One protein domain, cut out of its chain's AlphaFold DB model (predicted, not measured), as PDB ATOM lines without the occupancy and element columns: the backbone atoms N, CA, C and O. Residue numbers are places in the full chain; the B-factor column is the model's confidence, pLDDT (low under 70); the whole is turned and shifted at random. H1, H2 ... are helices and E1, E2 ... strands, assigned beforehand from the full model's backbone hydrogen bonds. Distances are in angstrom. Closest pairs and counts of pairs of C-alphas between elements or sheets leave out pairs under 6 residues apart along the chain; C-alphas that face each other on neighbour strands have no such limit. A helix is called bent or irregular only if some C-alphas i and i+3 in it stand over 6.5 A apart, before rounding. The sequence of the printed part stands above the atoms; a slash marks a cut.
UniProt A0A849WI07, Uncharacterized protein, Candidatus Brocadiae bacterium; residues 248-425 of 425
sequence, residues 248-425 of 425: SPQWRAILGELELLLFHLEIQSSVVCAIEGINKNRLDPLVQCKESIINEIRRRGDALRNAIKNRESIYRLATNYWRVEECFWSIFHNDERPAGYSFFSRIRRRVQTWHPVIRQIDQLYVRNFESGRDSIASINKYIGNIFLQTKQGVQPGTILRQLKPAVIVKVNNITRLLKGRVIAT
ATOM      1  N   SER A 248     -25.699 -19.376  60.250       95.12
ATOM      2  CA  SER A 248     -24.574 -20.309  60.150       95.12
ATOM      3  C   SER A 248     -23.643 -19.954  58.975       95.12
ATOM      4  O   SER A 248     -24.077 -19.297  58.017       95.12
ATOM      5  N   PRO A 249     -22.366 -20.385  58.998       95.62
ATOM      6  CA  PRO A 249     -21.362 -19.949  58.026       95.62
ATOM      7  C   PRO A 249     -21.728 -20.231  56.565       95.62
ATOM      8  O   PRO A 249     -21.473 -19.392  55.701       95.62
ATOM      9  N   GLN A 250     -22.378 -21.365  56.280       95.75
ATOM     10  CA  GLN A 250     -22.821 -21.694  54.926       95.75
ATOM     11  C   GLN A 250     -23.875 -20.712  54.412       95.75
ATOM     12  O   GLN A 250     -23.814 -20.294  53.261       95.75
ATOM     13  N   TRP A 251     -24.802 -20.270  55.265       96.94
ATOM     14  CA  TRP A 251     -25.831 -19.314  54.864       96.94
ATOM     15  C   TRP A 251     -25.292 -17.883  54.786       96.94
ATOM     16  O   TRP A 251     -25.671 -17.148  53.873       96.94
ATOM     17  N   ARG A 252     -24.354 -17.506  55.671       96.38
ATOM     18  CA  ARG A 252     -23.595 -16.248  55.539       96.38
ATOM     19  C   ARG A 252     -22.846 -16.199  54.211       96.38
ATOM     20  O   ARG A 252     -22.911 -15.183  53.526       96.38
ATOM     21  N   ALA A 253     -22.208 -17.300  53.815       96.62
ATOM     22  CA  ALA A 253     -21.529 -17.386  52.532       96.62
ATOM     23  C   ALA A 253     -22.484 -17.228  51.351       96.62
ATOM     24  O   ALA A 253     -22.251 -16.374  50.510       96.62
ATOM     25  N   ILE A 254     -23.565 -18.013  51.283       97.56
ATOM     26  CA  ILE A 254     -24.486 -17.978  50.135       97.56
ATOM     27  C   ILE A 254     -25.100 -16.585  49.953       97.56
ATOM     28  O   ILE A 254     -25.167 -16.088  48.830       97.56
ATOM     29  N   LEU A 255     -25.496 -15.925  51.046       97.69
ATOM     30  CA  LEU A 255     -26.019 -14.557  50.989       97.69
ATOM     31  C   LEU A 255     -24.924 -13.527  50.653       97.69
ATOM     32  O   LEU A 255     -25.194 -12.597  49.902       97.69
ATOM     33  N   GLY A 256     -23.692 -13.715  51.128       97.38
ATOM     34  CA  GLY A 256     -22.546 -12.881  50.753       97.38
ATOM     35  C   GLY A 256     -22.160 -13.005  49.276       97.38
ATOM     36  O   GLY A 256     -21.898 -12.010  48.604       97.38
ATOM     37  N   GLU A 257     -22.191 -14.221  48.720       97.81
ATOM     38  CA  GLU A 257     -22.008 -14.444  47.283       97.81
ATOM     39  C   GLU A 257     -23.143 -13.809  46.466       97.81
ATOM     40  O   GLU A 257     -22.905 -13.341  45.352       97.81
ATOM     41  N   LEU A 258     -24.362 -13.744  47.011       97.69
ATOM     42  CA  LEU A 258     -25.494 -13.064  46.378       97.69
ATOM     43  C   LEU A 258     -25.284 -11.545  46.318       97.69
ATOM     44  O   LEU A 258     -25.553 -10.927  45.290       97.69
ATOM     45  N   GLU A 259     -24.765 -10.939  47.385       97.56
ATOM     46  CA  GLU A 259     -24.380  -9.521  47.397       97.56
ATOM     47  C   GLU A 259     -23.234  -9.235  46.420       97.56
ATOM     48  O   GLU A 259     -23.270  -8.242  45.691       97.56
ATOM     49  N   LEU A 260     -22.258 -10.143  46.334       97.44
ATOM     50  CA  LEU A 260     -21.182 -10.073  45.349       97.44
ATOM     51  C   LEU A 260     -21.721 -10.173  43.911       97.44
ATOM     52  O   LEU A 260     -21.303  -9.412  43.039       97.44
ATOM     53  N   LEU A 261     -22.679 -11.069  43.656       97.19
ATOM     54  CA  LEU A 261     -23.372 -11.170  42.370       97.19
ATOM     55  C   LEU A 261     -24.085  -9.858  42.019       97.19
ATOM     56  O   LEU A 261     -23.922  -9.368  40.904       97.19
ATOM     57  N   LEU A 262     -24.830  -9.278  42.966       96.88
ATOM     58  CA  LEU A 262     -25.521  -7.998  42.790       96.88
ATOM     59  C   LEU A 262     -24.550  -6.860  42.465       96.88
ATOM     60  O   LEU A 262     -24.809  -6.087  41.549       96.88
ATOM     61  N   PHE A 263     -23.416  -6.783  43.160       96.56
ATOM     62  CA  PHE A 263     -22.375  -5.808  42.846       96.56
ATOM     63  C   PHE A 263     -21.837  -5.991  41.420       96.56
ATOM     64  O   PHE A 263     -21.709  -5.026  40.671       96.56
ATOM     65  N   HIS A 264     -21.576  -7.228  40.992       95.62
ATOM     66  CA  HIS A 264     -21.064  -7.464  39.645       95.62
ATOM     67  C   HIS A 264     -22.100  -7.253  38.537       95.62
ATOM     68  O   HIS A 264     -21.714  -6.884  37.434       95.62
ATOM     69  N   LEU A 265     -23.395  -7.396  38.814       94.12
ATOM     70  CA  LEU A 265     -24.447  -6.970  37.885       94.12
ATOM     71  C   LEU A 265     -24.444  -5.459  37.636       94.12
ATOM     72  O   LEU A 265     -24.899  -5.013  36.586       94.12
ATOM     73  N   GLU A 266     -23.944  -4.664  38.581       92.56
ATOM     74  CA  GLU A 266     -23.880  -3.215  38.409       92.56
ATOM     75  C   GLU A 266     -22.789  -2.783  37.427       92.56
ATOM     76  O   GLU A 266     -22.986  -1.803  36.709       92.56
ATOM     77  N   ILE A 267     -21.675  -3.521  37.387       92.75
ATOM     78  CA  ILE A 267     -20.449  -3.101  36.693       92.75
ATOM     79  C   ILE A 267     -20.108  -3.926  35.444       92.75
ATOM     80  O   ILE A 267     -19.344  -3.459  34.605       92.75
ATOM     81  N   GLN A 268     -20.623  -5.152  35.312       92.19
ATOM     82  CA  GLN A 268     -20.312  -6.022  34.172       92.19
ATOM     83  C   GLN A 268     -21.134  -5.637  32.931       92.19
ATOM     84  O   GLN A 268     -22.335  -5.378  33.016       92.19
ATOM     85  N   SER A 269     -20.488  -5.662  31.764       87.06
ATOM     86  CA  SER A 269     -21.102  -5.469  30.444       87.06
ATOM     87  C   SER A 269     -21.374  -6.808  29.749       87.06
ATOM     88  O   SER A 269     -20.932  -7.859  30.211       87.06
ATOM     89  N   SER A 270     -22.136  -6.795  28.648       86.12
ATOM     90  CA  SER A 270     -22.427  -7.994  27.834       86.12
ATOM     91  C   SER A 270     -23.026  -9.171  28.621       86.12
ATOM     92  O   SER A 270     -22.843 -10.344  28.282       86.12
ATOM     93  N   VAL A 271     -23.744  -8.853  29.700       88.25
ATOM     94  CA  VAL A 271     -24.417  -9.819  30.569       88.25
ATOM     95  C   VAL A 271     -25.822 -10.078  30.048       88.25
ATOM     96  O   VAL A 271     -26.532  -9.152  29.659       88.25
ATOM     97  N   VAL A 272     -26.242 -11.334  30.083       86.19
ATOM     98  CA  VAL A 272     -27.616 -11.756  29.803       86.19
ATOM     99  C   VAL A 272     -28.208 -12.463  31.014       86.19
ATOM    100  O   VAL A 272     -27.483 -13.003  31.859       86.19
ATOM    101  N   CYS A 273     -29.535 -12.460  31.088       85.00
ATOM    102  CA  CYS A 273     -30.286 -13.073  32.171       85.00
ATOM    103  C   CYS A 273     -31.348 -14.045  31.654       85.00
ATOM    104  O   CYS A 273     -32.109 -13.740  30.734       85.00
ATOM    105  N   ALA A 274     -31.430 -15.193  32.319       79.88
ATOM    106  CA  ALA A 274     -32.363 -16.280  32.035       79.88
ATOM    107  C   ALA A 274     -33.169 -16.722  33.271       79.88
ATOM    108  O   ALA A 274     -33.614 -17.869  33.339       79.88
ATOM    109  N   ILE A 275     -33.282 -15.865  34.295       82.62
ATOM    110  CA  ILE A 275     -33.998 -16.206  35.533       82.62
ATOM    111  C   ILE A 275     -35.464 -16.468  35.186       82.62
ATOM    112  O   ILE A 275     -36.140 -15.582  34.676       82.62
ATOM    113  N   GLU A 276     -35.990 -17.646  35.527       75.62
ATOM    114  CA  GLU A 276     -37.325 -18.102  35.115       75.62
ATOM    115  C   GLU A 276     -38.454 -17.160  35.544       75.62
ATOM    116  O   GLU A 276     -39.405 -16.941  34.797       75.62
ATOM    117  N   GLY A 277     -38.335 -16.597  36.749       73.31
ATOM    118  CA  GLY A 277     -39.326 -15.672  37.302       73.31
ATOM    119  C   GLY A 277     -39.428 -14.348  36.541       73.31
ATOM    120  O   GLY A 277     -40.415 -13.645  36.715       73.31
ATOM    121  N   ILE A 278     -38.433 -14.030  35.712       74.81
ATOM    122  CA  ILE A 278     -38.358 -12.801  34.917       74.81
ATOM    123  C   ILE A 278     -38.559 -13.165  33.444       74.81
ATOM    124  O   ILE A 278     -39.518 -12.739  32.807       74.81
ATOM    125  N   ASN A 279     -37.716 -14.068  32.943       67.25
ATOM    126  CA  ASN A 279     -37.596 -14.404  31.534       67.25
ATOM    127  C   ASN A 279     -37.922 -15.888  31.354       67.25
ATOM    128  O   ASN A 279     -37.033 -16.722  31.179       67.25
ATOM    129  N   LYS A 280     -39.220 -16.229  31.434       67.56
ATOM    130  CA  LYS A 280     -39.729 -17.618  31.413       67.56
ATOM    131  C   LYS A 280     -38.981 -18.495  30.404       67.56
ATOM    132  O   LYS A 280     -38.423 -19.515  30.802       67.56
ATOM    133  N   ASN A 281     -38.915 -18.054  29.142       64.69
ATOM    134  CA  ASN A 281     -38.322 -18.777  28.008       64.69
ATOM    135  C   ASN A 281     -37.451 -17.882  27.101       64.69
ATOM    136  O   ASN A 281     -37.344 -18.163  25.911       64.69
ATOM    137  N   ARG A 282     -36.900 -16.768  27.597       68.88
ATOM    138  CA  ARG A 282     -36.099 -15.839  26.780       68.88
ATOM    139  C   ARG A 282     -34.784 -15.498  27.474       68.88
ATOM    140  O   ARG A 282     -34.658 -15.668  28.684       68.88
ATOM    141  N   LEU A 283     -33.806 -15.082  26.678       72.50
ATOM    142  CA  LEU A 283     -32.559 -14.504  27.160       72.50
ATOM    143  C   LEU A 283     -32.615 -13.019  26.868       72.50
ATOM    144  O   LEU A 283     -32.601 -12.633  25.702       72.50
ATOM    145  N   ASP A 284     -32.656 -12.217  27.923       75.69
ATOM    146  CA  ASP A 284     -32.720 -10.772  27.772       75.69
ATOM    147  C   ASP A 284     -31.374 -10.156  28.171       75.69
ATOM    148  O   ASP A 284     -30.792 -10.545  29.198       75.69
ATOM    149  N   PRO A 285     -30.835  -9.224  27.363       81.81
ATOM    150  CA  PRO A 285     -29.677  -8.435  27.748       81.81
ATOM    151  C   PRO A 285     -29.942  -7.711  29.066       81.81
ATOM    152  O   PRO A 285     -30.987  -7.081  29.243       81.81
ATOM    153  N   LEU A 286     -28.969  -7.747  29.980       83.06
ATOM    154  CA  LEU A 286     -29.085  -7.126  31.299       83.06
ATOM    155  C   LEU A 286     -29.454  -5.642  31.191       83.06
ATOM    156  O   LEU A 286     -30.273  -5.171  31.965       83.06
ATOM    157  N   VAL A 287     -28.914  -4.930  30.195       80.31
ATOM    158  CA  VAL A 287     -29.177  -3.501  29.949       80.31
ATOM    159  C   VAL A 287     -30.675  -3.186  29.828       80.31
ATOM    160  O   VAL A 287     -31.099  -2.111  30.231       80.31
ATOM    161  N   GLN A 288     -31.491  -4.126  29.342       79.88
ATOM    162  CA  GLN A 288     -32.931  -3.918  29.135       79.88
ATOM    163  C   GLN A 288     -33.778  -4.213  30.381       79.88
ATOM    164  O   GLN A 288     -34.910  -3.754  30.478       79.88
ATOM    165  N   CYS A 289     -33.262  -4.996  31.332       82.06
ATOM    166  CA  CYS A 289     -34.045  -5.524  32.457       82.06
ATOM    167  C   CYS A 289     -33.304  -5.481  33.807       82.06
ATOM    168  O   CYS A 289     -33.693  -6.164  34.760       82.06
ATOM    169  N   LYS A 290     -32.249  -4.662  33.909       87.75
ATOM    170  CA  LYS A 290     -31.308  -4.613  35.040       87.75
ATOM    171  C   LYS A 290     -31.997  -4.447  36.391       87.75
ATOM    172  O   LYS A 290     -31.774  -5.255  37.290       87.75
ATOM    173  N   GLU A 291     -32.861  -3.443  36.529       89.44
ATOM    174  CA  GLU A 291     -33.550  -3.159  37.795       89.44
ATOM    175  C   GLU A 291     -34.480  -4.300  38.211       89.44
ATOM    176  O   GLU A 291     -34.454  -4.736  39.363       89.44
ATOM    177  N   SER A 292     -35.249  -4.850  37.265       88.81
ATOM    178  CA  SER A 292     -36.122  -5.999  37.520       88.81
ATOM    179  C   SER A 292     -35.326  -7.213  38.002       88.81
ATOM    180  O   SER A 292     -35.766  -7.923  38.908       88.81
ATOM    181  N   ILE A 293     -34.145  -7.449  37.426       90.00
ATOM    182  CA  ILE A 293     -33.252  -8.544  37.819       90.00
ATOM    183  C   ILE A 293     -32.703  -8.328  39.222       90.00
ATOM    184  O   ILE A 293     -32.785  -9.225  40.060       90.00
ATOM    185  N   ILE A 294     -32.182  -7.136  39.499       92.81
ATOM    186  CA  ILE A 294     -31.632  -6.787  40.809       92.81
ATOM    187  C   ILE A 294     -32.698  -6.930  41.899       92.81
ATOM    188  O   ILE A 294     -32.439  -7.541  42.939       92.81
ATOM    189  N   ASN A 295     -33.909  -6.430  41.650       93.19
ATOM    190  CA  ASN A 295     -35.017  -6.508  42.598       93.19
ATOM    191  C   ASN A 295     -35.453  -7.957  42.854       93.19
ATOM    192  O   ASN A 295     -35.658  -8.344  44.005       93.19
ATOM    193  N   GLU A 296     -35.531  -8.789  41.814       93.00
ATOM    194  CA  GLU A 296     -35.870 -10.207  41.961       93.00
ATOM    195  C   GLU A 296     -34.804 -10.984  42.748       93.00
ATOM    196  O   GLU A 296     -35.139 -11.807  43.604       93.00
ATOM    197  N   ILE A 297     -33.517 -10.716  42.504       95.12
ATOM    198  CA  ILE A 297     -32.414 -11.351  43.238       95.12
ATOM    199  C   ILE A 297     -32.459 -10.959  44.717       95.12
ATOM    200  O   ILE A 297     -32.374 -11.837  45.580       95.12
ATOM    201  N   ARG A 298     -32.656  -9.668  45.024       96.00
ATOM    202  CA  ARG A 298     -32.815  -9.181  46.406       96.00
ATOM    203  C   ARG A 298     -33.987  -9.866  47.102       96.00
ATOM    204  O   ARG A 298     -33.798 -10.471  48.154       96.00
ATOM    205  N   ARG A 299     -35.158  -9.898  46.456       96.38
ATOM    206  CA  ARG A 299     -36.366 -10.559  46.975       96.38
ATOM    207  C   ARG A 299     -36.131 -12.038  47.298       96.38
ATOM    208  O   ARG A 299     -36.603 -12.531  48.321       96.38
ATOM    209  N   ARG A 300     -35.406 -12.765  46.439       95.81
ATOM    210  CA  ARG A 300     -35.049 -14.177  46.678       95.81
ATOM    211  C   ARG A 300     -34.070 -14.336  47.840       95.81
ATOM    212  O   ARG A 300     -34.248 -15.250  48.644       95.81
ATOM    213  N   GLY A 301     -33.080 -13.450  47.945       97.31
ATOM    214  CA  GLY A 301     -32.154 -13.399  49.076       97.31
ATOM    215  C   GLY A 301     -32.869 -13.164  50.404       97.31
ATOM    216  O   GLY A 301     -32.645 -13.901  51.363       97.31
ATOM    217  N   ASP A 302     -33.795 -12.206  50.440       97.38
ATOM    218  CA  ASP A 302     -34.601 -11.899  51.624       97.38
ATOM    219  C   ASP A 302     -35.514 -13.069  52.007       97.38
ATOM    220  O   ASP A 302     -35.590 -13.439  53.178       97.38
ATOM    221  N   ALA A 303     -36.151 -13.716  51.026       97.38
ATOM    222  CA  ALA A 303     -36.970 -14.903  51.261       97.38
ATOM    223  C   ALA A 303     -36.155 -16.065  51.856       97.38
ATOM    224  O   ALA A 303     -36.618 -16.728  52.784       97.38
ATOM    225  N   LEU A 304     -34.933 -16.303  51.360       97.56
ATOM    226  CA  LEU A 304     -34.030 -17.298  51.940       97.56
ATOM    227  C   LEU A 304     -33.620 -16.911  53.367       97.56
ATOM    228  O   LEU A 304     -33.731 -17.734  54.274       97.56
ATOM    229  N   ARG A 305     -33.204 -15.656  53.584       97.38
ATOM    230  CA  ARG A 305     -32.821 -15.145  54.909       97.38
ATOM    231  C   ARG A 305     -33.949 -15.338  55.925       97.38
ATOM    232  O   ARG A 305     -33.701 -15.832  57.022       97.38
ATOM    233  N   ASN A 306     -35.176 -14.989  55.550       96.88
ATOM    234  CA  ASN A 306     -36.350 -15.122  56.407       96.88
ATOM    235  C   ASN A 306     -36.666 -16.589  56.709       96.88
ATOM    236  O   ASN A 306     -36.898 -16.920  57.868       96.88
ATOM    237  N   ALA A 307     -36.587 -17.479  55.716       96.69
ATOM    238  CA  ALA A 307     -36.807 -18.907  55.935       96.69
ATOM    239  C   ALA A 307     -35.805 -19.512  56.934       96.69
ATOM    240  O   ALA A 307     -36.188 -20.341  57.760       96.69
ATOM    241  N   ILE A 308     -34.543 -19.068  56.903       96.31
ATOM    242  CA  ILE A 308     -33.514 -19.498  57.860       96.31
ATOM    243  C   ILE A 308     -33.806 -18.935  59.257       96.31
ATOM    244  O   ILE A 308     -33.854 -19.691  60.226       96.31
ATOM    245  N   LYS A 309     -34.032 -17.616  59.370       95.12
ATOM    246  CA  LYS A 309     -34.280 -16.947  60.661       95.12
ATOM    247  C   LYS A 309     -35.526 -17.480  61.363       95.12
ATOM    248  O   LYS A 309     -35.491 -17.734  62.563       95.12
ATOM    249  N   ASN A 310     -36.591 -17.712  60.603       95.31
ATOM    250  CA  ASN A 310     -37.862 -18.215  61.118       95.31
ATOM    251  C   ASN A 310     -37.871 -19.738  61.311       95.31
ATOM    252  O   ASN A 310     -38.895 -20.283  61.716       95.31
ATOM    253  N   ARG A 311     -36.752 -20.427  61.023       93.12
ATOM    254  CA  ARG A 311     -36.621 -21.890  61.113       93.12
ATOM    255  C   ARG A 311     -37.760 -22.609  60.386       93.12
ATOM    256  O   ARG A 311     -38.385 -23.524  60.923       93.12
ATOM    257  N   GLU A 312     -38.054 -22.162  59.165       94.88
ATOM    258  CA  GLU A 312     -39.085 -22.781  58.337       94.88
ATOM    259  C   GLU A 312     -38.761 -24.253  58.043       94.88
ATOM    260  O   GLU A 312     -37.639 -24.730  58.223       94.88
ATOM    261  N   SER A 313     -39.758 -24.996  57.552       93.44
ATOM    262  CA  SER A 313     -39.563 -26.404  57.211       93.44
ATOM    263  C   SER A 313     -38.417 -26.598  56.216       93.44
ATOM    264  O   SER A 313     -38.198 -25.786  55.313       93.44
ATOM    265  N   ILE A 314     -37.731 -27.738  56.318       92.38
ATOM    266  CA  ILE A 314     -36.606 -28.077  55.437       92.38
ATOM    267  C   ILE A 314     -36.976 -28.007  53.947       92.38
ATOM    268  O   ILE A 314     -36.161 -27.628  53.112       92.38
ATOM    269  N   TYR A 315     -38.236 -28.298  53.602       92.12
ATOM    270  CA  TYR A 315     -38.737 -28.152  52.239       92.12
ATOM    271  C   TYR A 315     -38.811 -26.688  51.787       92.12
ATOM    272  O   TYR A 315     -38.462 -26.373  50.646       92.12
ATOM    273  N   ARG A 316     -39.261 -25.783  52.664       94.31
ATOM    274  CA  ARG A 316     -39.309 -24.345  52.371       94.31
ATOM    275  C   ARG A 316     -37.913 -23.754  52.261       94.31
ATOM    276  O   ARG A 316     -37.649 -23.053  51.285       94.31
ATOM    277  N   LEU A 317     -37.011 -24.127  53.168       94.81
ATOM    278  CA  LEU A 317     -35.598 -23.771  53.080       94.81
ATOM    279  C   LEU A 317     -34.991 -24.235  51.747       94.81
ATOM    280  O   LEU A 317     -34.448 -23.420  51.005       94.81
ATOM    281  N   ALA A 318     -35.176 -25.511  51.386       93.81
ATOM    282  CA  ALA A 318     -34.708 -26.073  50.119       93.81
ATOM    283  C   ALA A 318     -35.269 -25.326  48.901       93.81
ATOM    284  O   ALA A 318     -34.544 -25.066  47.944       93.81
ATOM    285  N   THR A 319     -36.553 -24.956  48.938       93.12
ATOM    286  CA  THR A 319     -37.229 -24.227  47.854       93.12
ATOM    287  C   THR A 319     -36.659 -22.823  47.676       93.12
ATOM    288  O   THR A 319     -36.383 -22.410  46.549       93.12
ATOM    289  N   ASN A 320     -36.467 -22.085  48.769       95.69
ATOM    290  CA  ASN A 320     -35.907 -20.737  48.706       95.69
ATOM    291  C   ASN A 320     -34.429 -20.766  48.314       95.69
ATOM    292  O   ASN A 320     -34.014 -19.979  47.467       95.69
ATOM    293  N   TYR A 321     -33.661 -21.731  48.827       95.62
ATOM    294  CA  TYR A 321     -32.276 -21.926  48.414       95.62
ATOM    295  C   TYR A 321     -32.181 -22.277  46.925       95.62
ATOM    296  O   TYR A 321     -31.436 -21.634  46.199       95.62
ATOM    297  N   TRP A 322     -33.022 -23.182  46.421       91.75
ATOM    298  CA  TRP A 322     -33.098 -23.519  44.993       91.75
ATOM    299  C   TRP A 322     -33.411 -22.308  44.091       91.75
ATOM    300  O   TRP A 322     -32.930 -22.230  42.958       91.75
ATOM    301  N   ARG A 323     -34.204 -21.340  44.573       91.75
ATOM    302  CA  ARG A 323     -34.468 -20.078  43.855       91.75
ATOM    303  C   ARG A 323     -33.265 -19.141  43.865       91.75
ATOM    304  O   ARG A 323     -33.045 -18.472  42.860       91.75
ATOM    305  N   VAL A 324     -32.532 -19.071  44.974       95.00
ATOM    306  CA  VAL A 324     -31.296 -18.280  45.083       95.00
ATOM    307  C   VAL A 324     -30.195 -18.884  44.222       95.00
ATOM    308  O   VAL A 324     -29.544 -18.152  43.486       95.00
ATOM    309  N   GLU A 325     -30.052 -20.212  44.244       91.44
ATOM    310  CA  GLU A 325     -29.130 -20.952  43.387       91.44
ATOM    311  C   GLU A 325     -29.308 -20.501  41.941       91.44
ATOM    312  O   GLU A 325     -28.379 -19.957  41.369       91.44
ATOM    313  N   GLU A 326     -30.524 -20.563  41.389       88.69
ATOM    314  CA  GLU A 326     -30.824 -20.123  40.018       88.69
ATOM    315  C   GLU A 326     -30.162 -18.813  39.585       88.69
ATOM    316  O   GLU A 326     -29.698 -18.729  38.448       88.69
ATOM    317  N   CYS A 327     -30.108 -17.809  40.462       91.88
ATOM    318  CA  CYS A 327     -29.533 -16.505  40.154       91.88
ATOM    319  C   CYS A 327     -28.070 -16.625  39.698       91.88
ATOM    320  O   CYS A 327     -27.681 -15.979  38.730       91.88
ATOM    321  N   PHE A 328     -27.279 -17.508  40.312       92.06
ATOM    322  CA  PHE A 328     -25.867 -17.693  39.965       92.06
ATOM    323  C   PHE A 328     -25.650 -18.405  38.622       92.06
ATOM    324  O   PHE A 328     -24.615 -18.202  37.989       92.06
ATOM    325  N   TRP A 329     -26.593 -19.241  38.175       87.25
ATOM    326  CA  TRP A 329     -26.488 -19.967  36.896       87.25
ATOM    327  C   TRP A 329     -27.200 -19.276  35.740       87.25
ATOM    328  O   TRP A 329     -26.820 -19.485  34.592       87.25
ATOM    329  N   SER A 330     -28.188 -18.438  36.037       85.19
ATOM    330  CA  SER A 330     -29.004 -17.763  35.024       85.19
ATOM    331  C   SER A 330     -28.425 -16.434  34.556       85.19
ATOM    332  O   SER A 330     -29.005 -15.804  33.680       85.19
ATOM    333  N   ILE A 331     -27.307 -16.005  35.142       88.31
ATOM    334  CA  ILE A 331     -26.622 -14.753  34.826       88.31
ATOM    335  C   ILE A 331     -25.243 -15.095  34.285       88.31
ATOM    336  O   ILE A 331     -24.435 -15.751  34.949       88.31
ATOM    337  N   PHE A 332     -24.980 -14.680  33.053       87.50
ATOM    338  CA  PHE A 332     -23.748 -15.030  32.361       87.50
ATOM    339  C   PHE A 332     -23.428 -14.035  31.246       87.50
ATOM    340  O   PHE A 332     -24.288 -13.297  30.783       87.50
ATOM    341  N   HIS A 333     -22.170 -14.024  30.807       87.56
ATOM    342  CA  HIS A 333     -21.726 -13.202  29.681       87.56
ATOM    343  C   HIS A 333     -22.071 -13.869  28.352       87.56
ATOM    344  O   HIS A 333     -21.877 -15.078  28.220       87.56
ATOM    345  N   ASN A 334     -22.534 -13.107  27.361       82.44
ATOM    346  CA  ASN A 334     -22.837 -13.606  26.018       82.44
ATOM    347  C   ASN A 334     -21.970 -12.962  24.925       82.44
ATOM    348  O   ASN A 334     -22.483 -12.424  23.956       82.44
ATOM    349  N   ASP A 335     -20.655 -13.031  25.101       82.19
ATOM    350  CA  ASP A 335     -19.640 -12.359  24.277       82.19
ATOM    351  C   ASP A 335     -18.508 -13.313  23.865       82.19
ATOM    352  O   ASP A 335     -17.336 -12.957  23.848       82.19
ATOM    353  N   GLU A 336     -18.866 -14.574  23.613       77.12
ATOM    354  CA  GLU A 336     -17.968 -15.623  23.106       77.12
ATOM    355  C   GLU A 336     -16.766 -16.003  23.984       77.12
ATOM    356  O   GLU A 336     -16.082 -16.977  23.667       77.12
ATOM    357  N   ARG A 337     -16.567 -15.342  25.130       84.69
ATOM    358  CA  ARG A 337     -15.452 -15.628  26.038       84.69
ATOM    359  C   ARG A 337     -15.380 -17.112  26.443       84.69
ATOM    360  O   ARG A 337     -16.430 -17.743  26.647       84.69
ATOM    361  N   PRO A 338     -14.168 -17.668  26.652       81.88
ATOM    362  CA  PRO A 338     -14.002 -19.069  27.023       81.88
ATOM    363  C   PRO A 338     -14.742 -19.470  28.307       81.88
ATOM    364  O   PRO A 338     -14.941 -18.685  29.244       81.88
ATOM    365  N   ALA A 339     -15.133 -20.745  28.376       78.06
ATOM    366  CA  ALA A 339     -15.798 -21.298  29.549       78.06
ATOM    367  C   ALA A 339     -14.918 -21.146  30.804       78.06
ATOM    368  O   ALA A 339     -13.723 -21.425  30.802       78.06
ATOM    369  N   GLY A 340     -15.523 -20.694  31.903       80.50
ATOM    370  CA  GLY A 340     -14.819 -20.471  33.169       80.50
ATOM    371  C   GLY A 340     -14.147 -19.100  33.324       80.50
ATOM    372  O   GLY A 340     -13.869 -18.723  34.461       80.50
ATOM    373  N   TYR A 341     -13.964 -18.325  32.248       87.00
ATOM    374  CA  TYR A 341     -13.231 -17.045  32.295       87.00
ATOM    375  C   TYR A 341     -14.079 -15.879  32.823       87.00
ATOM    376  O   TYR A 341     -13.567 -14.868  33.289       87.00
ATOM    377  N   SER A 342     -15.401 -16.034  32.800       89.56
ATOM    378  CA  SER A 342     -16.352 -15.097  33.401       89.56
ATOM    379  C   SER A 342     -16.232 -15.040  34.927       89.56
ATOM    380  O   SER A 342     -16.185 -16.085  35.589       89.56
ATOM    381  N   PHE A 343     -16.337 -13.841  35.506       92.44
ATOM    382  CA  PHE A 343     -16.510 -13.688  36.950       92.44
ATOM    383  C   PHE A 343     -17.737 -14.446  37.492       92.44
ATOM    384  O   PHE A 343     -17.645 -15.101  38.530       92.44
ATOM    385  N   PHE A 344     -18.852 -14.497  36.756       92.69
ATOM    386  CA  PHE A 344     -20.023 -15.293  37.158       92.69
ATOM    387  C   PHE A 344     -19.710 -16.798  37.247       92.69
ATOM    388  O   PHE A 344     -20.250 -17.513  38.089       92.69
ATOM    389  N   SER A 345     -18.769 -17.307  36.443       88.69
ATOM    390  CA  SER A 345     -18.271 -18.684  36.590       88.69
ATOM    391  C   SER A 345     -17.435 -18.869  37.856       88.69
ATOM    392  O   SER A 345     -17.450 -19.942  38.459       88.69
ATOM    393  N   ARG A 346     -16.707 -17.835  38.288       91.19
ATOM    394  CA  ARG A 346     -15.976 -17.848  39.558       91.19
ATOM    395  C   ARG A 346     -16.925 -17.831  40.758       91.19
ATOM    396  O   ARG A 346     -16.711 -18.641  41.657       91.19
ATOM    397  N   ILE A 347     -17.971 -16.999  40.757       93.81
ATOM    398  CA  ILE A 347     -18.981 -16.996  41.835       93.81
ATOM    399  C   ILE A 347     -19.653 -18.367  41.947       93.81
ATOM    400  O   ILE A 347     -19.701 -18.932  43.034       93.81
ATOM    401  N   ARG A 348     -20.088 -18.963  40.826       91.50
ATOM    402  CA  ARG A 348     -20.680 -20.315  40.831       91.50
ATOM    403  C   ARG A 348     -19.787 -21.344  41.513       91.50
ATOM    404  O   ARG A 348     -20.261 -22.109  42.343       91.50
ATOM    405  N   ARG A 349     -18.482 -21.332  41.225       90.06
ATOM    406  CA  ARG A 349     -17.525 -22.222  41.899       90.06
ATOM    407  C   ARG A 349     -17.446 -21.952  43.401       90.06
ATOM    408  O   ARG A 349     -17.369 -22.908  44.166       90.06
ATOM    409  N   ARG A 350     -17.480 -20.684  43.832       93.12
ATOM    410  CA  ARG A 350     -17.501 -20.304  45.260       93.12
ATOM    411  C   ARG A 350     -18.744 -20.860  45.957       93.12
ATOM    412  O   ARG A 350     -18.593 -21.526  46.977       93.12
ATOM    413  N   VAL A 351     -19.922 -20.702  45.356       94.44
ATOM    414  CA  VAL A 351     -21.191 -21.286  45.831       94.44
ATOM    415  C   VAL A 351     -21.099 -22.815  45.915       94.44
ATOM    416  O   VAL A 351     -21.330 -23.399  46.973       94.44
ATOM    417  N   GLN A 352     -20.617 -23.469  44.855       91.94
ATOM    418  CA  GLN A 352     -20.463 -24.927  44.803       91.94
ATOM    419  C   GLN A 352     -19.550 -25.499  45.893       91.94
ATOM    420  O   GLN A 352     -19.761 -26.636  46.323       91.94
ATOM    421  N   THR A 353     -18.559 -24.738  46.378       93.25
ATOM    422  CA  THR A 353     -17.694 -25.198  47.481       93.25
ATOM    423  C   THR A 353     -18.451 -25.437  48.788       93.25
ATOM    424  O   THR A 353     -17.976 -26.206  49.625       93.25
ATOM    425  N   TRP A 354     -19.635 -24.839  48.947       94.88
ATOM    426  CA  TRP A 354     -20.485 -24.993  50.125       94.88
ATOM    427  C   TRP A 354     -21.469 -26.158  50.033       94.88
ATOM    428  O   TRP A 354     -21.968 -26.600  51.066       94.88
ATOM    429  N   HIS A 355     -21.713 -26.725  48.846       93.81
ATOM    430  CA  HIS A 355     -22.684 -27.816  48.677       93.81
ATOM    431  C   HIS A 355     -22.406 -29.037  49.579       93.81
ATOM    432  O   HIS A 355     -23.363 -29.578  50.134       93.81
ATOM    433  N   PRO A 356     -21.147 -29.486  49.792       93.12
ATOM    434  CA  PRO A 356     -20.871 -30.582  50.726       93.12
ATOM    435  C   PRO A 356     -21.243 -30.247  52.176       93.12
ATOM    436  O   PRO A 356     -21.765 -31.106  52.882       93.12
ATOM    437  N   VAL A 357     -21.012 -29.001  52.598       94.00
ATOM    438  CA  VAL A 357     -21.317 -28.524  53.956       94.00
ATOM    439  C   VAL A 357     -22.827 -28.420  54.154       94.00
ATOM    440  O   VAL A 357     -23.356 -28.960  55.120       94.00
ATOM    441  N   ILE A 358     -23.534 -27.816  53.195       93.62
ATOM    442  CA  ILE A 358     -25.002 -27.720  53.178       93.62
ATOM    443  C   ILE A 358     -25.640 -29.116  53.208       93.62
ATOM    444  O   ILE A 358     -26.596 -29.358  53.941       93.62
ATOM    445  N   ARG A 359     -25.083 -30.081  52.468       91.56
ATOM    446  CA  ARG A 359     -25.538 -31.475  52.525       91.56
ATOM    447  C   ARG A 359     -25.367 -32.075  53.916       91.56
ATOM    448  O   ARG A 359     -26.259 -32.776  54.380       91.56
ATOM    449  N   GLN A 360     -24.215 -31.862  54.543       91.50
ATOM    450  CA  GLN A 360     -23.900 -32.455  55.838       91.50
ATOM    451  C   GLN A 360     -24.746 -31.856  56.967       91.50
ATOM    452  O   GLN A 360     -25.255 -32.601  57.802       91.50
ATOM    453  N   ILE A 361     -24.904 -30.531  56.980       91.81
ATOM    454  CA  ILE A 361     -25.571 -29.797  58.061       91.81
ATOM    455  C   ILE A 361     -27.083 -29.748  57.831       91.81
ATOM    456  O   ILE A 361     -27.853 -30.174  58.686       91.81
ATOM    457  N   ASP A 362     -27.510 -29.272  56.663       90.44
ATOM    458  CA  ASP A 362     -28.915 -28.981  56.367       90.44
ATOM    459  C   ASP A 362     -29.629 -30.145  55.652       90.44
ATOM    460  O   ASP A 362     -30.813 -30.044  55.345       90.44
ATOM    461  N   GLN A 363     -28.934 -31.256  55.363       89.62
ATOM    462  CA  GLN A 363     -29.480 -32.431  54.656       89.62
ATOM    463  C   GLN A 363     -30.068 -32.104  53.269       89.62
ATOM    464  O   GLN A 363     -30.929 -32.822  52.749       89.62
ATOM    465  N   LEU A 364     -29.575 -31.032  52.641       90.19
ATOM    466  CA  LEU A 364     -29.941 -30.628  51.285       90.19
ATOM    467  C   LEU A 364     -28.882 -31.126  50.300       90.19
ATOM    468  O   LEU A 364     -27.734 -30.687  50.318       90.19
ATOM    469  N   TYR A 365     -29.254 -32.051  49.420       90.00
ATOM    470  CA  TYR A 365     -28.342 -32.546  48.394       90.00
ATOM    471  C   TYR A 365     -28.474 -31.717  47.119       90.00
ATOM    472  O   TYR A 365     -29.529 -31.696  46.490       90.00
ATOM    473  N   VAL A 366     -27.386 -31.073  46.706       85.44
ATOM    474  CA  VAL A 366     -27.335 -30.290  45.467       85.44
ATOM    475  C   VAL A 366     -26.631 -31.097  44.377       85.44
ATOM    476  O   VAL A 366     -25.438 -31.396  44.483       85.44
ATOM    477  N   ARG A 367     -27.355 -31.458  43.312       82.38
ATOM    478  CA  ARG A 367     -26.786 -32.129  42.136       82.38
ATOM    479  C   ARG A 367     -26.205 -31.084  41.188       82.38
ATOM    480  O   ARG A 367     -26.933 -30.470  40.411       82.38
ATOM    481  N   ASN A 368     -24.886 -30.928  41.241       75.50
ATOM    482  CA  ASN A 368     -24.121 -30.213  40.218       75.50
ATOM    483  C   ASN A 368     -24.085 -31.027  38.924       75.50
ATOM    484  O   ASN A 368     -24.070 -32.252  38.998       75.50
ATOM    485  N   PHE A 369     -24.007 -30.369  37.772       71.81
ATOM    486  CA  PHE A 369     -23.833 -31.033  36.481       71.81
ATOM    487  C   PHE A 369     -22.550 -30.551  35.818       71.81
ATOM    488  O   PHE A 369     -22.270 -29.350  35.812       71.81
ATOM    489  N   GLU A 370     -21.777 -31.478  35.260       65.56
ATOM    490  CA  GLU A 370     -20.482 -31.179  34.653       65.56
ATOM    491  C   GLU A 370     -20.479 -31.507  33.157       65.56
ATOM    492  O   GLU A 370     -20.798 -32.624  32.739       65.56
ATOM    493  N   SER A 371     -20.076 -30.526  32.344       59.22
ATOM    494  CA  SER A 371     -19.867 -30.698  30.904       59.22
ATOM    495  C   SER A 371     -18.834 -31.799  30.659       59.22
ATOM    496  O   SER A 371     -17.724 -31.729  31.184       59.22
ATOM    497  N   GLY A 372     -19.201 -32.816  29.878       58.56
ATOM    498  CA  GLY A 372     -18.331 -33.949  29.545       58.56
ATOM    499  C   GLY A 372     -18.356 -35.116  30.540       58.56
ATOM    500  O   GLY A 372     -17.852 -36.183  30.205       58.56
ATOM    501  N   ARG A 373     -18.966 -34.966  31.727       64.62
ATOM    502  CA  ARG A 373     -19.210 -36.093  32.655       64.62
ATOM    503  C   ARG A 373     -20.664 -36.539  32.688       64.62
ATOM    504  O   ARG A 373     -20.937 -37.719  32.887       64.62
ATOM    505  N   ASP A 374     -21.591 -35.608  32.503       65.56
ATOM    506  CA  ASP A 374     -23.022 -35.887  32.514       65.56
ATOM    507  C   ASP A 374     -23.588 -35.998  31.092       65.56
ATOM    508  O   ASP A 374     -23.405 -35.107  30.265       65.56
ATOM    509  N   SER A 375     -24.310 -37.088  30.813       63.91
ATOM    510  CA  SER A 375     -25.063 -37.250  29.563       63.91
ATOM    511  C   SER A 375     -26.404 -36.511  29.617       63.91
ATOM    512  O   SER A 375     -26.980 -36.335  30.693       63.91
ATOM    513  N   ILE A 376     -26.968 -36.158  28.455       64.44
ATOM    514  CA  ILE A 376     -28.323 -35.575  28.358       64.44
ATOM    515  C   ILE A 376     -29.353 -36.472  29.066       64.44
ATOM    516  O   ILE A 376     -30.205 -35.986  29.806       64.44
ATOM    517  N   ALA A 377     -29.232 -37.796  28.931       66.06
ATOM    518  CA  ALA A 377     -30.100 -38.755  29.613       66.06
ATOM    519  C   ALA A 377     -29.951 -38.732  31.151       66.06
ATOM    520  O   ALA A 377     -30.947 -38.862  31.865       66.06
ATOM    521  N   SER A 378     -28.729 -38.551  31.672       68.62
ATOM    522  CA  SER A 378     -28.471 -38.352  33.110       68.62
ATOM    523  C   SER A 378     -29.117 -37.055  33.598       68.62
ATOM    524  O   SER A 378     -29.815 -37.045  34.611       68.62
ATOM    525  N   ILE A 379     -28.948 -35.982  32.826       68.69
ATOM    526  CA  ILE A 379     -29.461 -34.643  33.114       68.69
ATOM    527  C   ILE A 379     -30.994 -34.627  33.142       68.69
ATOM    528  O   ILE A 379     -31.570 -34.109  34.100       68.69
ATOM    529  N   ASN A 380     -31.659 -35.254  32.163       70.25
ATOM    530  CA  ASN A 380     -33.122 -35.276  32.006       70.25
ATOM    531  C   ASN A 380     -33.879 -35.789  33.240       70.25
ATOM    532  O   ASN A 380     -35.020 -35.397  33.472       70.25
ATOM    533  N   LYS A 381     -33.244 -36.618  34.079       72.00
ATOM    534  CA  LYS A 381     -33.835 -37.094  35.342       72.00
ATOM    535  C   LYS A 381     -34.008 -35.983  36.380       72.00
ATOM    536  O   LYS A 381     -34.828 -36.107  37.286       72.00
ATOM    537  N   TYR A 382     -33.235 -34.909  36.253       70.56
ATOM    538  CA  TYR A 382     -33.100 -33.864  37.259       70.56
ATOM    539  C   TYR A 382     -33.521 -32.483  36.764       70.56
ATOM    540  O   TYR A 382     -33.545 -31.564  37.576       70.56
ATOM    541  N   ILE A 383     -33.875 -32.319  35.489       70.50
ATOM    542  CA  ILE A 383     -34.283 -31.032  34.914       70.50
ATOM    543  C   ILE A 383     -35.764 -31.012  34.524       70.50
ATOM    544  O   ILE A 383     -36.356 -32.037  34.189       70.50
ATOM    545  N   GLY A 384     -36.387 -29.837  34.645       62.28
ATOM    546  CA  GLY A 384     -37.790 -29.619  34.273       62.28
ATOM    547  C   GLY A 384     -37.949 -29.138  32.835       62.28
ATOM    548  O   GLY A 384     -38.689 -29.747  32.074       62.28
ATOM    549  N   ASN A 385     -37.210 -28.083  32.478       62.53
ATOM    550  CA  ASN A 385     -37.285 -27.398  31.189       62.53
ATOM    551  C   ASN A 385     -35.887 -27.297  30.552       62.53
ATOM    552  O   ASN A 385     -34.902 -27.011  31.246       62.53
ATOM    553  N   ILE A 386     -35.811 -27.508  29.234       58.56
ATOM    554  CA  ILE A 386     -34.597 -27.332  28.424       58.56
ATOM    555  C   ILE A 386     -34.761 -26.052  27.608       58.56
ATOM    556  O   ILE A 386     -35.714 -25.935  26.841       58.56
ATOM    557  N   PHE A 387     -33.838 -25.102  27.758       54.03
ATOM    558  CA  PHE A 387     -33.728 -23.967  26.848       54.03
ATOM    559  C   PHE A 387     -32.541 -24.194  25.910       54.03
ATOM    560  O   PHE A 387     -31.397 -24.242  26.369       54.03
ATOM    561  N   LEU A 388     -32.831 -24.362  24.618       54.59
ATOM    562  CA  LEU A 388     -31.831 -24.555  23.573       54.59
ATOM    563  C   LEU A 388     -31.577 -23.220  22.871       54.59
ATOM    564  O   LEU A 388     -32.511 -22.630  22.329       54.59
ATOM    565  N   GLN A 389     -30.332 -22.753  22.870       55.19
ATOM    566  CA  GLN A 389     -29.893 -21.676  21.989       55.19
ATOM    567  C   GLN A 389     -29.045 -22.299  20.877       55.19
ATOM    568  O   GLN A 389     -28.207 -23.159  21.131       55.19
ATOM    569  N   THR A 390     -29.281 -21.907  19.630       54.41
ATOM    570  CA  THR A 390     -28.392 -22.245  18.517       54.41
ATOM    571  C   THR A 390     -27.231 -21.258  18.516       54.41
ATOM    572  O   THR A 390     -27.443 -20.051  18.397       54.41
ATOM    573  N   LYS A 391     -25.998 -21.756  18.650       54.81
ATOM    574  CA  LYS A 391     -24.778 -20.958  18.482       54.81
ATOM    575  C   LYS A 391     -24.112 -21.317  17.153       54.81
ATOM    576  O   LYS A 391     -23.944 -22.497  16.851       54.81
ATOM    577  N   GLN A 392     -23.724 -20.309  16.368       51.50
ATOM    578  CA  GLN A 392     -22.944 -20.523  15.145       51.50
ATOM    579  C   GLN A 392     -21.634 -21.263  15.462       51.50
ATOM    580  O   GLN A 392     -20.997 -21.017  16.485       51.50
ATOM    581  N   GLY A 393     -21.263 -22.208  14.595       58.56
ATOM    582  CA  GLY A 393     -20.049 -23.017  14.752       58.56
ATOM    583  C   GLY A 393     -20.121 -24.118  15.818       58.56
ATOM    584  O   GLY A 393     -19.121 -24.791  16.052       58.56
ATOM    585  N   VAL A 394     -21.277 -24.337  16.457       56.06
ATOM    586  CA  VAL A 394     -21.457 -25.387  17.472       56.06
ATOM    587  C   VAL A 394     -22.439 -26.443  16.976       56.06
ATOM    588  O   VAL A 394     -23.523 -26.123  16.493       56.06
ATOM    589  N   GLN A 395     -22.062 -27.722  17.095       51.41
ATOM    590  CA  GLN A 395     -22.912 -28.821  16.638       51.41
ATOM    591  C   GLN A 395     -24.218 -28.905  17.450       51.41
ATOM    592  O   GLN A 395     -24.171 -28.807  18.685       51.41
ATOM    593  N   PRO A 396     -25.373 -29.149  16.799       54.94
ATOM    594  CA  PRO A 396     -26.641 -29.381  17.487       54.94
ATOM    595  C   PRO A 396     -26.524 -30.468  18.566       54.94
ATOM    596  O   PRO A 396     -25.938 -31.522  18.336       54.94
ATOM    597  N   GLY A 397     -27.083 -30.215  19.753       52.75
ATOM    598  CA  GLY A 397     -27.014 -31.138  20.896       52.75
ATOM    599  C   GLY A 397     -25.772 -30.986  21.786       52.75
ATOM    600  O   GLY A 397     -25.688 -31.644  22.824       52.75
ATOM    601  N   THR A 398     -24.840 -30.096  21.438       51.84
ATOM    602  CA  THR A 398     -23.727 -29.708  22.319       51.84
ATOM    603  C   THR A 398     -24.247 -28.814  23.445       51.84
ATOM    604  O   THR A 398     -24.980 -27.869  23.182       51.84
ATOM    605  N   ILE A 399     -23.878 -29.093  24.699       54.84
ATOM    606  CA  ILE A 399     -24.211 -28.234  25.848       54.84
ATOM    607  C   ILE A 399     -23.039 -27.283  26.100       54.84
ATOM    608  O   ILE A 399     -22.019 -27.706  26.646       54.84
ATOM    609  N   LEU A 400     -23.175 -26.006  25.736       53.16
ATOM    610  CA  LEU A 400     -22.116 -25.016  25.944       53.16
ATOM    611  C   LEU A 400     -22.086 -24.422  27.358       53.16
ATOM    612  O   LEU A 400     -21.027 -23.953  27.787       53.16
ATOM    613  N   ARG A 401     -23.208 -24.384  28.097       55.81
ATOM    614  CA  ARG A 401     -23.265 -23.730  29.419       55.81
ATOM    615  C   ARG A 401     -24.040 -24.525  30.473       55.81
ATOM    616  O   ARG A 401     -24.996 -25.245  30.213       55.81
ATOM    617  N   GLN A 402     -23.531 -24.424  31.704       54.66
ATOM    618  CA  GLN A 402     -23.966 -25.216  32.854       54.66
ATOM    619  C   GLN A 402     -25.343 -24.824  33.397       54.66
ATOM    620  O   GLN A 402     -25.730 -23.659  33.439       54.66
ATOM    621  N   LEU A 403     -25.998 -25.859  33.913       64.56
ATOM    622  CA  LEU A 403     -27.358 -25.933  34.425       64.56
ATOM    623  C   LEU A 403     -27.510 -25.302  35.810       64.56
ATOM    624  O   LEU A 403     -26.629 -25.469  36.651       64.56
ATOM    625  N   LYS A 404     -28.683 -24.727  36.097       73.00
ATOM    626  CA  LYS A 404     -29.162 -24.561  37.479       73.00
ATOM    627  C   LYS A 404     -29.159 -25.945  38.148       73.00
ATOM    628  O   LYS A 404     -29.788 -26.858  37.594       73.00
ATOM    629  N   PRO A 405     -28.493 -26.132  39.300       74.19
ATOM    630  CA  PRO A 405     -28.429 -27.434  39.943       74.19
ATOM    631  C   PRO A 405     -29.807 -27.862  40.455       74.19
ATOM    632  O   PRO A 405     -30.679 -27.041  40.747       74.19
ATOM    633  N   ALA A 406     -30.012 -29.173  40.552       81.69
ATOM    634  CA  ALA A 406     -31.206 -29.714  41.188       81.69
ATOM    635  C   ALA A 406     -30.979 -29.842  42.698       81.69
ATOM    636  O   ALA A 406     -29.900 -30.255  43.125       81.69
ATOM    637  N   VAL A 407     -31.998 -29.537  43.498       83.00
ATOM    638  CA  VAL A 407     -31.947 -29.699  44.958       83.00
ATOM    639  C   VAL A 407     -32.828 -30.878  45.348       83.00
ATOM    640  O   VAL A 407     -34.005 -30.943  45.001       83.00
ATOM    641  N   ILE A 408     -32.250 -31.833  46.063       87.44
ATOM    642  CA  ILE A 408     -32.909 -33.041  46.545       87.44
ATOM    643  C   ILE A 408     -32.984 -32.951  48.064       87.44
ATOM    644  O   ILE A 408     -31.973 -32.751  48.736       87.44
ATOM    645  N   VAL A 409     -34.185 -33.116  48.605       89.62
ATOM    646  CA  VAL A 409     -34.457 -33.025  50.042       89.62
ATOM    647  C   VAL A 409     -35.371 -34.166  50.466       89.62
ATOM    648  O   VAL A 409     -36.286 -34.539  49.734       89.62
ATOM    649  N   LYS A 410     -35.139 -34.743  51.647       84.69
ATOM    650  CA  LYS A 410     -36.050 -35.730  52.239       84.69
ATOM    651  C   LYS A 410     -37.037 -35.025  53.164       84.69
ATOM    652  O   LYS A 410     -36.632 -34.316  54.077       84.69
ATOM    653  N   VAL A 411     -38.328 -35.238  52.934       83.69
ATOM    654  CA  VAL A 411     -39.423 -34.698  53.749       83.69
ATOM    655  C   VAL A 411     -40.287 -35.874  54.172       83.69
ATOM    656  O   VAL A 411     -40.846 -36.550  53.311       83.69
ATOM    657  N   ASN A 412     -40.377 -36.148  55.476       82.38
ATOM    658  CA  ASN A 412     -41.134 -37.283  56.024       82.38
ATOM    659  C   ASN A 412     -40.762 -38.624  55.354       82.38
ATOM    660  O   ASN A 412     -41.631 -39.361  54.902       82.38
ATOM    661  N   ASN A 413     -39.459 -38.902  55.219       81.50
ATOM    662  CA  ASN A 413     -38.894 -40.069  54.518       81.50
ATOM    663  C   ASN A 413     -39.196 -40.167  53.009       81.50
ATOM    664  O   ASN A 413     -38.759 -41.116  52.361       81.50
ATOM    665  N   ILE A 414     -39.851 -39.165  52.419       85.19
ATOM    666  CA  ILE A 414     -40.095 -39.078  50.979       85.19
ATOM    667  C   ILE A 414     -39.056 -38.156  50.345       85.19
ATOM    668  O   ILE A 414     -38.895 -36.999  50.741       85.19
ATOM    669  N   THR A 415     -38.368 -38.647  49.317       86.69
ATOM    670  CA  THR A 415     -37.451 -37.833  48.514       86.69
ATOM    671  C   THR A 415     -38.244 -36.860  47.641       86.69
ATOM    672  O   THR A 415     -39.056 -37.265  46.808       86.69
ATOM    673  N   ARG A 416     -37.998 -35.562  47.810       86.75
ATOM    674  CA  ARG A 416     -38.506 -34.485  46.957       86.75
ATOM    675  C   ARG A 416     -37.368 -33.954  46.094       86.75
ATOM    676  O   ARG A 416     -36.286 -33.660  46.594       86.75
ATOM    677  N   LEU A 417     -37.638 -33.827  44.799       86.25
ATOM    678  CA  LEU A 417     -36.714 -33.292  43.806       86.25
ATOM    679  C   LEU A 417     -37.213 -31.921  43.344       86.25
ATOM    680  O   LEU A 417     -38.249 -31.819  42.690       86.25
ATOM    681  N   LEU A 418     -36.451 -30.881  43.659       84.00
ATOM    682  CA  LEU A 418     -36.582 -29.557  43.067       84.00
ATOM    683  C   LEU A 418     -35.716 -29.541  41.806       84.00
ATOM    684  O   LEU A 418     -34.487 -29.465  41.876       84.00
ATOM    685  N   LYS A 419     -36.367 -29.706  40.653       81.50
ATOM    686  CA  LYS A 419     -35.693 -29.899  39.365       81.50
ATOM    687  C   LYS A 419     -34.810 -28.701  38.999       81.50
ATOM    688  O   LYS A 419     -35.192 -27.555  39.201       81.50
ATOM    689  N   GLY A 420     -33.633 -28.966  38.449       73.81
ATOM    690  CA  GLY A 420     -32.763 -27.974  37.828       73.81
ATOM    691  C   GLY A 420     -33.278 -27.512  36.460       73.81
ATOM    692  O   GLY A 420     -34.374 -27.882  36.021       73.81
ATOM    693  N   ARG A 421     -32.467 -26.715  35.761       70.19
ATOM    694  CA  ARG A 421     -32.810 -26.142  34.448       70.19
ATOM    695  C   ARG A 421     -31.582 -26.005  33.550       70.19
ATOM    696  O   ARG A 421     -30.511 -25.659  34.043       70.19
ATOM    697  N   VAL A 422     -31.763 -26.217  32.242       63.09
ATOM    698  CA  VAL A 422     -30.751 -25.912  31.214       63.09
ATOM    699  C   VAL A 422     -30.874 -24.472  30.763       63.09
ATOM    700  O   VAL A 422     -31.952 -24.035  30.359       63.09
ATOM    701  N   ILE A 423     -29.759 -23.754  30.847       56.97
ATOM    702  CA  ILE A 423     -29.635 -22.360  30.454       56.97
ATOM    703  C   ILE A 423     -28.443 -22.301  29.495       56.97
ATOM    704  O   ILE A 423     -27.298 -22.199  29.927       56.97
ATOM    705  N   ALA A 424     -28.757 -22.420  28.205       51.09
ATOM    706  CA  ALA A 424     -27.868 -22.439  27.041       51.09
ATOM    707  C   ALA A 424     -27.186 -23.788  26.715       51.09
ATOM    708  O   ALA A 424     -26.219 -24.214  27.353       51.09
ATOM    709  N   THR A 425     -27.698 -24.418  25.651       46.53
ATOM    710  CA  THR A 425     -26.880 -25.226  24.739       46.53
ATOM    711  C   THR A 425     -26.020 -24.354  23.873       46.53
ATOM    712  O   THR A 425     -26.481 -23.264  23.472       46.53
TER     713      THR A 425
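This is residues 248 to 425 of the 425 residues of an uncharacterized protein of Candidatus Brocadiae bacterium (UniProt A0A849WI07). A narrow layer of strands, the sheet E3 E5 E6 running on end to end into the small pair E4 E7, covers one side of a bundle of four up-and-down helices, H1 to H4, with H3 next to the strands. The little pair E1 E2 sits at one end of the bundle, H5 is beside the edge strand E3, and H6 is near E7. The 178 printed residues hold six named helices and seven named strands, in the order H1 E1 H2 H3 E2 H4 H5 E3 H6 E4 E5 E6 E7; the class is mixed. The sheets are E3 E5 E6 and E1 E2, antiparallel, and E4 E7, parallel. The whole is compact, with a radius of gyration of the C-alphas of 15.9 A and spans of 48 by 37 by 26 A.

The largest sheet holds E3, residues 364 to 367, E5, 406 to 411, 15.8 A long, and E6, 414 to 418, 12.9 A. E4 is 383 to 387 and E7 is 420 to 423, with C-alpha 423 at (-29.635, -22.360, 30.454). H1, 249 to 267, is 27.2 A long from C-alpha 249 at (-21.362, -19.949, 58.026). H2, 286 to 309, is 31.4 A, and H3, 314 to 330, is 24.1 A. H4 is 343 to 352, 14.3 A; H5 is 355 to 362, H6 376 to 380, E1 271 to 273 and E2 331 to 333.

E5 is the inner strand: N 408 and O 365 of E3 are 2.8 A apart, and N 416 of E6 and O 409 are 2.8 A apart. E5 and E6 form a hairpin, and E6 runs on into E7 at 16 degrees. In E4 and E7, N 384 and O 420 are 3.1 A apart. H3 is on the sheet E3 E5 E6, two layers with a helix on one face, at a height of 8.8 A, over E5 and along the strands. H2 and H3, a helical hairpin, touch at a shallow tilt of 23 degrees, closest at the C-alphas of Leu 304 and Asn 320, 5.1 A. H1 touches H4, closest at the C-alphas of Ile 254 and Val 351, 6.4 A. In E1 and E2, N 272 and O 332 are 2.9 A apart. Every O i to N i+4 pair is within hydrogen-bond range in H4, H5 and H6; H1 has 14 of 15, H2 18 of 20 and H3 10 of 13. H2 is irregular, with C-alphas 288 and 291 8.7 A apart.

The C-alphas farthest apart, those of Asn 310 and Gly 393, are 49.9 A apart. The printed part has no cut. The links E1 to H2 and E4 to E5 are long. The mean pLDDT of the printed part is 82.4; residues 279 to 282, 370 to 379, 384 to 403 and 422 to 425 are under 70.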